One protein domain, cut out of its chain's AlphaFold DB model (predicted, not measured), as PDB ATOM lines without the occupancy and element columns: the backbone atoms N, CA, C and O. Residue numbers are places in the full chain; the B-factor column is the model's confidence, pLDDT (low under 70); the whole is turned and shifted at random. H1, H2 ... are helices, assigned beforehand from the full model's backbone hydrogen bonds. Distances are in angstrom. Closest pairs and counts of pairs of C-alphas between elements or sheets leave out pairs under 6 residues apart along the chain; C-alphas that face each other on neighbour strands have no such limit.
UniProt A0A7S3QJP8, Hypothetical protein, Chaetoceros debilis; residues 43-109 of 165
ATOM      1  N   ASN A  43     145.287 120.307 144.063       48.16
ATOM      2  CA  ASN A  43     145.017 119.071 144.816       48.16
ATOM      3  C   ASN A  43     143.963 118.171 144.155       48.16
ATOM      4  O   ASN A  43     143.809 117.023 144.567       48.16
ATOM      5  N   MET A  44     143.204 118.675 143.174       48.94
ATOM      6  CA  MET A  44     142.185 117.881 142.479       48.94
ATOM      7  C   MET A  44     142.762 117.006 141.358       48.94
ATOM      8  O   MET A  44     142.086 116.069 140.945       48.94
ATOM      9  N   VAL A  45     143.982 117.274 140.869       57.41
ATOM     10  CA  VAL A  45     144.523 116.585 139.677       57.41
ATOM     11  C   VAL A  45     145.487 115.452 140.037       57.41
ATOM     12  O   VAL A  45     145.486 114.421 139.369       57.41
ATOM     13  N   PHE A  46     146.269 115.592 141.110       59.81
ATOM     14  CA  PHE A  46     147.217 114.563 141.541       59.81
ATOM     15  C   PHE A  46     147.137 114.365 143.051       59.81
ATOM     16  O   PHE A  46     147.165 115.326 143.801       59.81
ATOM     17  N   GLY A  47     147.043 113.121 143.517       67.69
ATOM     18  CA  GLY A  47     147.138 112.795 144.941       67.69
ATOM     19  C   GLY A  47     148.594 112.776 145.440       67.69
ATOM     20  O   GLY A  47     149.520 112.611 144.643       67.69
ATOM     21  N   PRO A  48     148.835 112.828 146.764       67.00
ATOM     22  CA  PRO A  48     150.188 112.857 147.338       67.00
ATOM     23  C   PRO A  48     151.029 111.618 146.980       67.00
ATOM     24  O   PRO A  48     152.242 111.710 146.820       67.00
ATOM     25  N   LYS A  49     150.394 110.458 146.760       74.38
ATOM     26  CA  LYS A  49     151.068 109.244 146.259       74.38
ATOM     27  C   LYS A  49     151.518 109.364 144.797       74.38
ATOM     28  O   LYS A  49     152.521 108.771 144.417       74.38
ATOM     29  N   GLN A  50     150.781 110.111 143.977       72.69
ATOM     30  CA  GLN A  50     151.097 110.314 142.560       72.69
ATOM     31  C   GLN A  50     152.201 111.358 142.403       72.69
ATOM     32  O   GLN A  50     153.148 111.113 141.663       72.69
ATOM     33  N   ALA A  51     152.144 112.451 143.172       72.19
ATOM     34  CA  ALA A  51     153.233 113.424 143.261       72.19
ATOM     35  C   ALA A  51     154.553 112.745 143.670       72.19
ATOM     36  O   ALA A  51     155.591 112.944 143.042       72.19
ATOM     37  N   LEU A  52     154.486 111.840 144.650       77.00
ATOM     38  CA  LEU A  52     155.635 111.059 145.099       77.00
ATOM     39  C   LEU A  52     156.162 110.086 144.031       77.00
ATOM     40  O   LEU A  52     157.372 109.967 143.840       77.00
ATOM     41  N   ALA A  53     155.270 109.408 143.304       76.25
ATOM     42  CA  ALA A  53     155.653 108.510 142.216       76.25
ATOM     43  C   ALA A  53     156.305 109.251 141.034       76.25
ATOM     44  O   ALA A  53     157.212 108.711 140.400       76.25
ATOM     45  N   ILE A  54     155.866 110.481 140.748       76.69
ATOM     46  CA  ILE A  54     156.458 111.344 139.718       76.69
ATOM     47  C   ILE A  54     157.862 111.777 140.144       76.69
ATOM     48  O   ILE A  54     158.801 111.626 139.364       76.69
ATOM     49  N   GLU A  55     158.033 112.233 141.384       77.38
ATOM     50  CA  GLU A  55     159.334 112.701 141.875       77.38
ATOM     51  C   GLU A  55     160.363 111.565 141.946       77.38
ATOM     52  O   GLU A  55     161.501 111.725 141.505       77.38
ATOM     53  N   ARG A  56     159.944 110.369 142.384       82.00
ATOM     54  CA  ARG A  56     160.799 109.173 142.391       82.00
ATOM     55  C   ARG A  56     161.274 108.773 140.990       82.00
ATOM     56  O   ARG A  56     162.378 108.256 140.851       82.00
ATOM     57  N   ARG A  57     160.456 109.000 139.955       80.56
ATOM     58  CA  ARG A  57     160.821 108.741 138.549       80.56
ATOM     59  C   ARG A  57     161.684 109.848 137.952       80.56
ATOM     60  O   ARG A  57     162.542 109.553 137.130       80.56
ATOM     61  N   LYS A  58     161.446 111.100 138.344       82.94
ATOM     62  CA  LYS A  58     162.150 112.271 137.816       82.94
ATOM     63  C   LYS A  58     163.564 112.385 138.386       82.94
ATOM     64  O   LYS A  58     164.494 112.586 137.619       82.94
ATOM     65  N   ASN A  59     163.720 112.229 139.703       82.50
ATOM     66  CA  ASN A  59     164.992 112.398 140.411       82.50
ATOM     67  C   ASN A  59     165.138 111.380 141.564       82.50
ATOM     68  O   ASN A  59     164.982 111.738 142.736       82.50
ATOM     69  N   PRO A  60     165.477 110.108 141.281       81.62
ATOM     70  CA  PRO A  60     165.529 109.058 142.304       81.62
ATOM     71  C   PRO A  60     166.578 109.315 143.399       81.62
ATOM     72  O   PRO A  60     166.344 108.999 144.561       81.62
ATOM     73  N   GLN A  61     167.714 109.931 143.058       81.56
ATOM     74  CA  GLN A  61     168.783 110.241 144.018       81.56
ATOM     75  C   GLN A  61     168.366 111.342 145.005       81.56
ATOM     76  O   GLN A  61     168.564 111.209 146.213       81.56
ATOM     77  N   VAL A  62     167.730 112.408 144.504       80.19
ATOM     78  CA  VAL A  62     167.220 113.510 145.337       80.19
ATOM     79  C   VAL A  62     166.089 113.013 146.233       80.19
ATOM     80  O   VAL A  62     166.079 113.313 147.428       80.19
ATOM     81  N   PHE A  63     165.197 112.181 145.691       85.12
ATOM     82  CA  PHE A  63     164.132 111.532 146.448       85.12
ATOM     83  C   PHE A  63     164.678 110.737 147.645       85.12
ATOM     84  O   PHE A  63     164.337 111.053 148.783       85.12
ATOM     85  N   GLU A  64     165.568 109.764 147.422       83.81
ATOM     86  CA  GLU A  64     166.100 108.926 148.511       83.81
ATOM     87  C   GLU A  64     166.895 109.753 149.534       83.81
ATOM     88  O   GLU A  64     166.711 109.567 150.736       83.81
ATOM     89  N   SER A  65     167.693 110.733 149.090       85.19
ATOM     90  CA  SER A  65     168.421 111.626 150.008       85.19
ATOM     91  C   SER A  65     167.482 112.455 150.894       85.19
ATOM     92  O   SER A  65     167.747 112.646 152.082       85.19
ATOM     93  N   THR A  66     166.337 112.882 150.351       84.88
ATOM     94  CA  THR A  66     165.330 113.660 151.082       84.88
ATOM     95  C   THR A  66     164.571 112.785 152.073       84.88
ATOM     96  O   THR A  66     164.389 113.176 153.227       84.88
ATOM     97  N   ILE A  67     164.177 111.573 151.668       87.00
ATOM     98  CA  ILE A  67     163.544 110.594 152.562       87.00
ATOM     99  C   ILE A  67     164.490 110.224 153.705       87.00
ATOM    100  O   ILE A  67     164.086 110.260 154.866       87.00
ATOM    101  N   GLN A  68     165.759 109.950 153.408       87.38
ATOM    102  CA  GLN A  68     166.753 109.612 154.420       87.38
ATOM    103  C   GLN A  68     167.031 110.790 155.365       87.38
ATOM    104  O   GLN A  68     167.056 110.608 156.582       87.38
ATOM    105  N   GLY A  69     167.115 112.016 154.840       84.25
ATOM    106  CA  GLY A  69     167.219 113.230 155.651       84.25
ATOM    107  C   GLY A  69     166.021 113.427 156.585       84.25
ATOM    108  O   GLY A  69     166.195 113.769 157.758       84.25
ATOM    109  N   LEU A  70     164.800 113.158 156.113       84.62
ATOM    110  CA  LEU A  70     163.583 113.208 156.932       84.62
ATOM    111  C   LEU A  70     163.566 112.113 158.008       84.62
ATOM    112  O   LEU A  70     163.169 112.385 159.144       84.62
ATOM    113  N   MET A  71     164.030 110.905 157.684       85.69
ATOM    114  CA  MET A  71     164.155 109.808 158.646       85.69
ATOM    115  C   MET A  71     165.139 110.160 159.766       85.69
ATOM    116  O   MET A  71     164.804 110.004 160.938       85.69
ATOM    117  N   THR A  72     166.318 110.698 159.439       86.31
ATOM    118  CA  THR A  72     167.341 111.042 160.438       86.31
ATOM    119  C   THR A  72     166.958 112.270 161.268       86.31
ATOM    120  O   THR A  72     167.045 112.236 162.494       86.31
ATOM    121  N   SER A  73     166.502 113.351 160.629       81.94
ATOM    122  CA  SER A  73     166.235 114.630 161.308       81.94
ATOM    123  C   SER A  73     164.967 114.621 162.160       81.94
ATOM    124  O   SER A  73     164.925 115.239 163.224       81.94
ATOM    125  N   LYS A  74     163.914 113.935 161.701       79.81
ATOM    126  CA  LYS A  74     162.605 113.908 162.369       79.81
ATOM    127  C   LYS A  74     162.294 112.556 163.015       79.81
ATOM    128  O   LYS A  74     161.191 112.399 163.532       79.81
ATOM    129  N   ARG A  75     163.249 111.609 163.007       83.69
ATOM    130  CA  ARG A  75     163.109 110.242 163.551       83.69
ATOM    131  C   ARG A  75     161.854 109.531 163.030       83.69
ATOM    132  O   ARG A  75     161.135 108.885 163.785       83.69
ATOM    133  N   LEU A  76     161.568 109.710 161.742       83.19
ATOM    134  CA  LEU A  76     160.382 109.154 161.090       83.19
ATOM    135  C   LEU A  76     160.678 107.767 160.528       83.19
ATOM    136  O   LEU A  76     161.790 107.504 160.066       83.19
ATOM    137  N   SER A  77     159.662 106.902 160.489       88.00
ATOM    138  CA  SER A  77     159.740 105.701 159.656       88.00
ATOM    139  C   SER A  77     159.773 106.088 158.174       88.00
ATOM    140  O   SER A  77     159.319 107.169 157.788       88.00
ATOM    141  N   ARG A  78     160.284 105.194 157.324       83.69
ATOM    142  CA  ARG A  78     160.340 105.421 155.873       83.69
ATOM    143  C   ARG A  78     158.967 105.777 155.294       83.69
ATOM    144  O   ARG A  78     158.843 106.767 154.585       83.69
ATOM    145  N   GLU A  79     157.923 105.044 155.679       82.81
ATOM    146  CA  GLU A  79     156.543 105.312 155.240       82.81
ATOM    147  C   GLU A  79     156.031 106.689 155.688       82.81
ATOM    148  O   GLU A  79     155.345 107.385 154.938       82.81
ATOM    149  N   GLN A  80     156.376 107.114 156.906       81.44
ATOM    150  CA  GLN A  80     156.008 108.435 157.410       81.44
ATOM    151  C   GLN A  80     156.762 109.548 156.680       81.44
ATOM    152  O   GLN A  80     156.166 110.583 156.385       81.44
ATOM    153  N   ALA A  81     158.044 109.347 156.371       82.50
ATOM    154  CA  ALA A  81     158.848 110.286 155.596       82.50
ATOM    155  C   ALA A  81     158.313 110.431 154.163       82.50
ATOM    156  O   ALA A  81     158.135 111.553 153.694       82.50
ATOM    157  N   GLU A  82     157.964 109.320 153.508       83.19
ATOM    158  CA  GLU A  82     157.361 109.319 152.172       83.19
ATOM    159  C   GLU A  82     156.004 110.027 152.176       83.19
ATOM    160  O   GLU A  82     155.769 110.924 151.370       83.19
ATOM    161  N   LYS A  83     155.129 109.720 153.140       84.06
ATOM    162  CA  LYS A  83     153.844 110.416 153.276       84.06
ATOM    163  C   LYS A  83     154.031 111.925 153.454       84.06
ATOM    164  O   LYS A  83     153.368 112.715 152.788       84.06
ATOM    165  N   ARG A  84     154.951 112.322 154.334       80.06
ATOM    166  CA  ARG A  84     155.223 113.725 154.662       80.06
ATOM    167  C   ARG A  84     155.830 114.481 153.478       80.06
ATOM    168  O   ARG A  84     155.465 115.628 153.241       80.06
ATOM    169  N   TYR A  85     156.698 113.828 152.711       81.81
ATOM    170  CA  TYR A  85     157.254 114.383 151.480       81.81
ATOM    171  C   TYR A  85     156.202 114.485 150.367       81.81
ATOM    172  O   TYR A  85     156.118 115.507 149.696       81.81
ATOM    173  N   GLY A  86     155.327 113.486 150.225       82.56
ATOM    174  CA  GLY A  86     154.202 113.536 149.288       82.56
ATOM    175  C   GLY A  86     153.211 114.661 149.599       82.56
ATOM    176  O   GLY A  86     152.695 115.290 148.682       82.56
ATOM    177  N   GLU A  87     152.974 114.959 150.881       80.25
ATOM    178  CA  GLU A  87     152.175 116.119 151.303       80.25
ATOM    179  C   GLU A  87     152.852 117.456 150.957       80.25
ATOM    180  O   GLU A  87     152.166 118.386 150.542       80.25
ATOM    181  N   PHE A  88     154.181 117.543 151.080       81.94
ATOM    182  CA  PHE A  88     154.952 118.719 150.665       81.94
ATOM    183  C   PHE A  88     154.931 118.930 149.144       81.94
ATOM    184  O   PHE A  88     154.736 120.051 148.691       81.94
ATOM    185  N   LEU A  89     155.091 117.862 148.355       80.25
ATOM    186  CA  LEU A  89     155.046 117.940 146.889       80.25
ATOM    187  C   LEU A  89     153.669 118.359 146.362       80.25
ATOM    188  O   LEU A  89     153.567 118.951 145.291       80.25
ATOM    189  N   LEU A  90     152.616 118.013 147.099       79.94
ATOM    190  CA  LEU A  90     151.240 118.323 146.744       79.94
ATOM    191  C   LEU A  90     150.886 119.790 147.044       79.94
ATOM    192  O   LEU A  90     150.280 120.469 146.219       79.94
ATOM    193  N   ASP A  91     151.243 120.258 148.238       77.38
ATOM    194  CA  ASP A  91     150.890 121.586 148.738       77.38
ATOM    195  C   ASP A  91     152.046 122.138 149.591       77.38
ATOM    196  O   ASP A  91     152.005 122.052 150.826       77.38
ATOM    197  N   PRO A  92     153.106 122.675 148.955       76.62
ATOM    198  CA  PRO A  92     154.290 123.143 149.671       76.62
ATOM    199  C   PRO A  92     153.954 124.302 150.618       76.62
ATOM    200  O   PRO A  92     154.430 124.335 151.759       76.62
ATOM    201  N   ASP A  93     153.058 125.196 150.195       75.31
ATOM    202  CA  ASP A  93     152.606 126.338 150.990       75.31
ATOM    203  C   ASP A  93     151.786 125.878 152.201       75.31
ATOM    204  O   ASP A  93     152.043 126.274 153.344       75.31
ATOM    205  N   GLY A  94     150.819 124.981 151.993       74.44
ATOM    206  CA  GLY A  94     150.027 124.416 153.079       74.44
ATOM    207  C   GLY A  94     150.858 123.575 154.044       74.44
ATOM    208  O   GLY A  94     150.591 123.597 155.251       74.44
ATOM    209  N   PHE A  95     151.885 122.879 153.557       77.44
ATOM    210  CA  PHE A  95     152.831 122.140 154.386       77.44
ATOM    211  C   PHE A  95     153.619 123.076 155.313       77.44
ATOM    212  O   PHE A  95     153.648 122.847 156.526       77.44
ATOM    213  N   ALA A  96     154.172 124.173 154.787       77.31
ATOM    214  CA  ALA A  96     154.881 125.180 155.583       77.31
ATOM    215  C   ALA A  96     153.965 125.847 156.629       77.31
ATOM    216  O   ALA A  96     154.337 126.033 157.794       77.31
ATOM    217  N   LEU A  97     152.718 126.145 156.256       75.81
ATOM    218  CA  LEU A  97     151.729 126.721 157.172       75.81
ATOM    219  C   LEU A  97     151.301 125.747 158.280       75.81
ATOM    220  O   LEU A  97     151.020 126.176 159.400       75.81
ATOM    221  N   LYS A  98     151.236 124.441 157.996       77.94
ATOM    222  CA  LYS A  98     150.960 123.406 159.007       77.94
ATOM    223  C   LYS A  98     152.151 123.219 159.941       77.94
ATOM    224  O   LYS A  98     151.953 123.186 161.151       77.94
ATOM    225  N   ALA A  99     153.367 123.149 159.401       77.56
ATOM    226  CA  ALA A  99     154.587 123.018 160.192       77.56
ATOM    227  C   ALA A  99     154.753 124.195 161.166       77.56
ATOM    228  O   ALA A  99     154.897 123.977 162.367       77.56
ATOM    229  N   SER A 100     154.594 125.429 160.681       71.81
ATOM    230  CA  SER A 100     154.640 126.629 161.531       71.81
ATOM    231  C   SER A 100     153.500 126.687 162.555       71.81
ATOM    232  O   SER A 100     153.674 127.208 163.654       71.81
ATOM    233  N   ALA A 101     152.318 126.145 162.245       74.31
ATOM    234  CA  ALA A 101     151.231 126.046 163.215       74.31
ATOM    235  C   ALA A 101     151.525 125.040 164.341       74.31
ATOM    236  O   ALA A 101     151.151 125.306 165.481       74.31
ATOM    237  N   VAL A 102     152.181 123.917 164.033       79.62
ATOM    238  CA  VAL A 102     152.622 122.936 165.037       79.62
ATOM    239  C   VAL A 102     153.709 123.541 165.920       79.62
ATOM    240  O   VAL A 102     153.554 123.555 167.135       79.62
ATOM    241  N   GLU A 103     154.727 124.154 165.318       78.31
ATOM    242  CA  GLU A 103     155.821 124.813 166.043       78.31
ATOM    243  C   GLU A 103     155.311 125.931 166.971       78.31
ATOM    244  O   GLU A 103     155.739 126.054 168.117       78.31
ATOM    245  N   ARG A 104     154.323 126.721 166.528       79.38
ATOM    246  CA  ARG A 104     153.665 127.720 167.386       79.38
ATOM    247  C   ARG A 104     153.020 127.111 168.626       79.38
ATOM    248  O   ARG A 104     153.142 127.691 169.701       79.38
ATOM    249  N   LYS A 105     152.331 125.975 168.471       78.19
ATOM    250  CA  LYS A 105     151.703 125.267 169.593       78.19
ATOM    251  C   LYS A 105     152.750 124.693 170.542       78.19
ATOM    252  O   LYS A 105     152.567 124.790 171.748       78.19
ATOM    253  N   GLU A 106     153.840 124.144 170.008       81.75
ATOM    254  CA  GLU A 106     154.969 123.635 170.799       81.75
ATOM    255  C   GLU A 106     155.633 124.746 171.621       81.75
ATOM    256  O   GLU A 106     155.949 124.541 172.788       81.75
ATOM    257  N   MET A 107     155.753 125.953 171.062       78.06
ATOM    258  CA  MET A 107     156.234 127.135 171.787       78.06
ATOM    259  C   MET A 107     155.185 127.784 172.713       78.06
ATOM    260  O   MET A 107     155.441 128.838 173.292       78.06
ATOM    261  N   GLY A 108     153.995 127.193 172.861       81.75
ATOM    262  CA  GLY A 108     152.955 127.676 173.776       81.75
ATOM    263  C   GLY A 108     152.171 128.902 173.292       81.75
ATOM    264  O   GLY A 108     151.418 129.494 174.069       81.75
ATOM    265  N   TYR A 109     152.305 129.293 172.023       79.50
ATOM    266  CA  TYR A 109     151.516 130.383 171.449       79.50
ATOM    267  C   TYR A 109     150.130 129.885 171.038       79.50
ATOM    268  O   TYR A 109     149.997 128.872 170.347       79.50
TER     269      TYR A 109
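Overview. This is residues 43 to 109 of the 165 residues of the protein "Hypothetical protein" of Chaetoceros debilis (UniProt A0A7S3QJP8). Three helices make a crossed cluster, with H1 and H2 both packed on H3 and meeting each other at a corner, while H4 leaves the end of H3 as a long arm. H2 and H4 lie at opposite ends of H3 and run nearly the same way with a gap between them; residues 102 to 108, of which 102 to 106 belong to H4, stick out. The printed part has 67 residues with four named helices, in the order H1, H2, H3, H4, and no named strand; its class is all helix. It is only just compact, close to loose, with a radius of gyration of the C-alphas of 12.9 A, and its flat outline spans 41 by 31 by 16 A.

Arrangement. After residues 43 to 47 comes H1, residues 48 to 58. H2, residues 60 to 74, is close to H1 but not clearly touching: the closest C-alphas, those of Arg 56 and Phe 63, are 5.8 A apart. H1 and H2 run opposite ways at a steep tilt of 51 degrees. H3, residues 78 to 90, is the hub, touching three helices. H1 and H3 touch, about perpendicular at 88 degrees, and their closest C-alphas, those of Pro 48 and Gly 86, are 4.5 A apart. H2 touches H3 with residues 67 to 71 alone; the closest C-alphas, those of Ile 67 and Ala 81, are 5.6 A apart. H2 and H3 run opposite ways at a steep tilt of 67 degrees, only just short of about perpendicular. H4, residues 92 to 106, and H3 only just touch, and only at the corner by their link, with 3 pairs of C-alphas within 8 A. These pairs lie between residues 87 to 88 of H3 and residues 94 to 95 of H4, and the closest C-alphas, those of Phe 88 and Phe 95, are 5.5 A apart. H3 and H4 run opposite ways at a steep tilt of 59 degrees. H4 is apart from H1 and from H2. In H1, H2, H3 and H4 every O i to N i+4 pair is within hydrogen-bond range.

Along the chain. H1 begins at C-alpha 48, (150.188, 112.857, 147.338), and measures 15.3 A from first to last C-alpha. H2 measures 20.8 A and ends at C-alpha 74, (162.605, 113.908, 162.369). H3 measures 18.2 A. H4 measures 21.1 A and ends at C-alpha 106, (154.969, 123.635, 170.799).

Size, cuts and confidence. The two C-alphas farthest apart, those of Arg 57 and Gly 108, are 40.8 A apart. Residues 57 to 62, of which 60 to 62 belong to H2, also stand free. The links from H1 to H2, H2 to H3 and H3 to H4 are tight. The printed part has no cut. Its mean pLDDT is 78.4, and residues 43 to 48 are under 70.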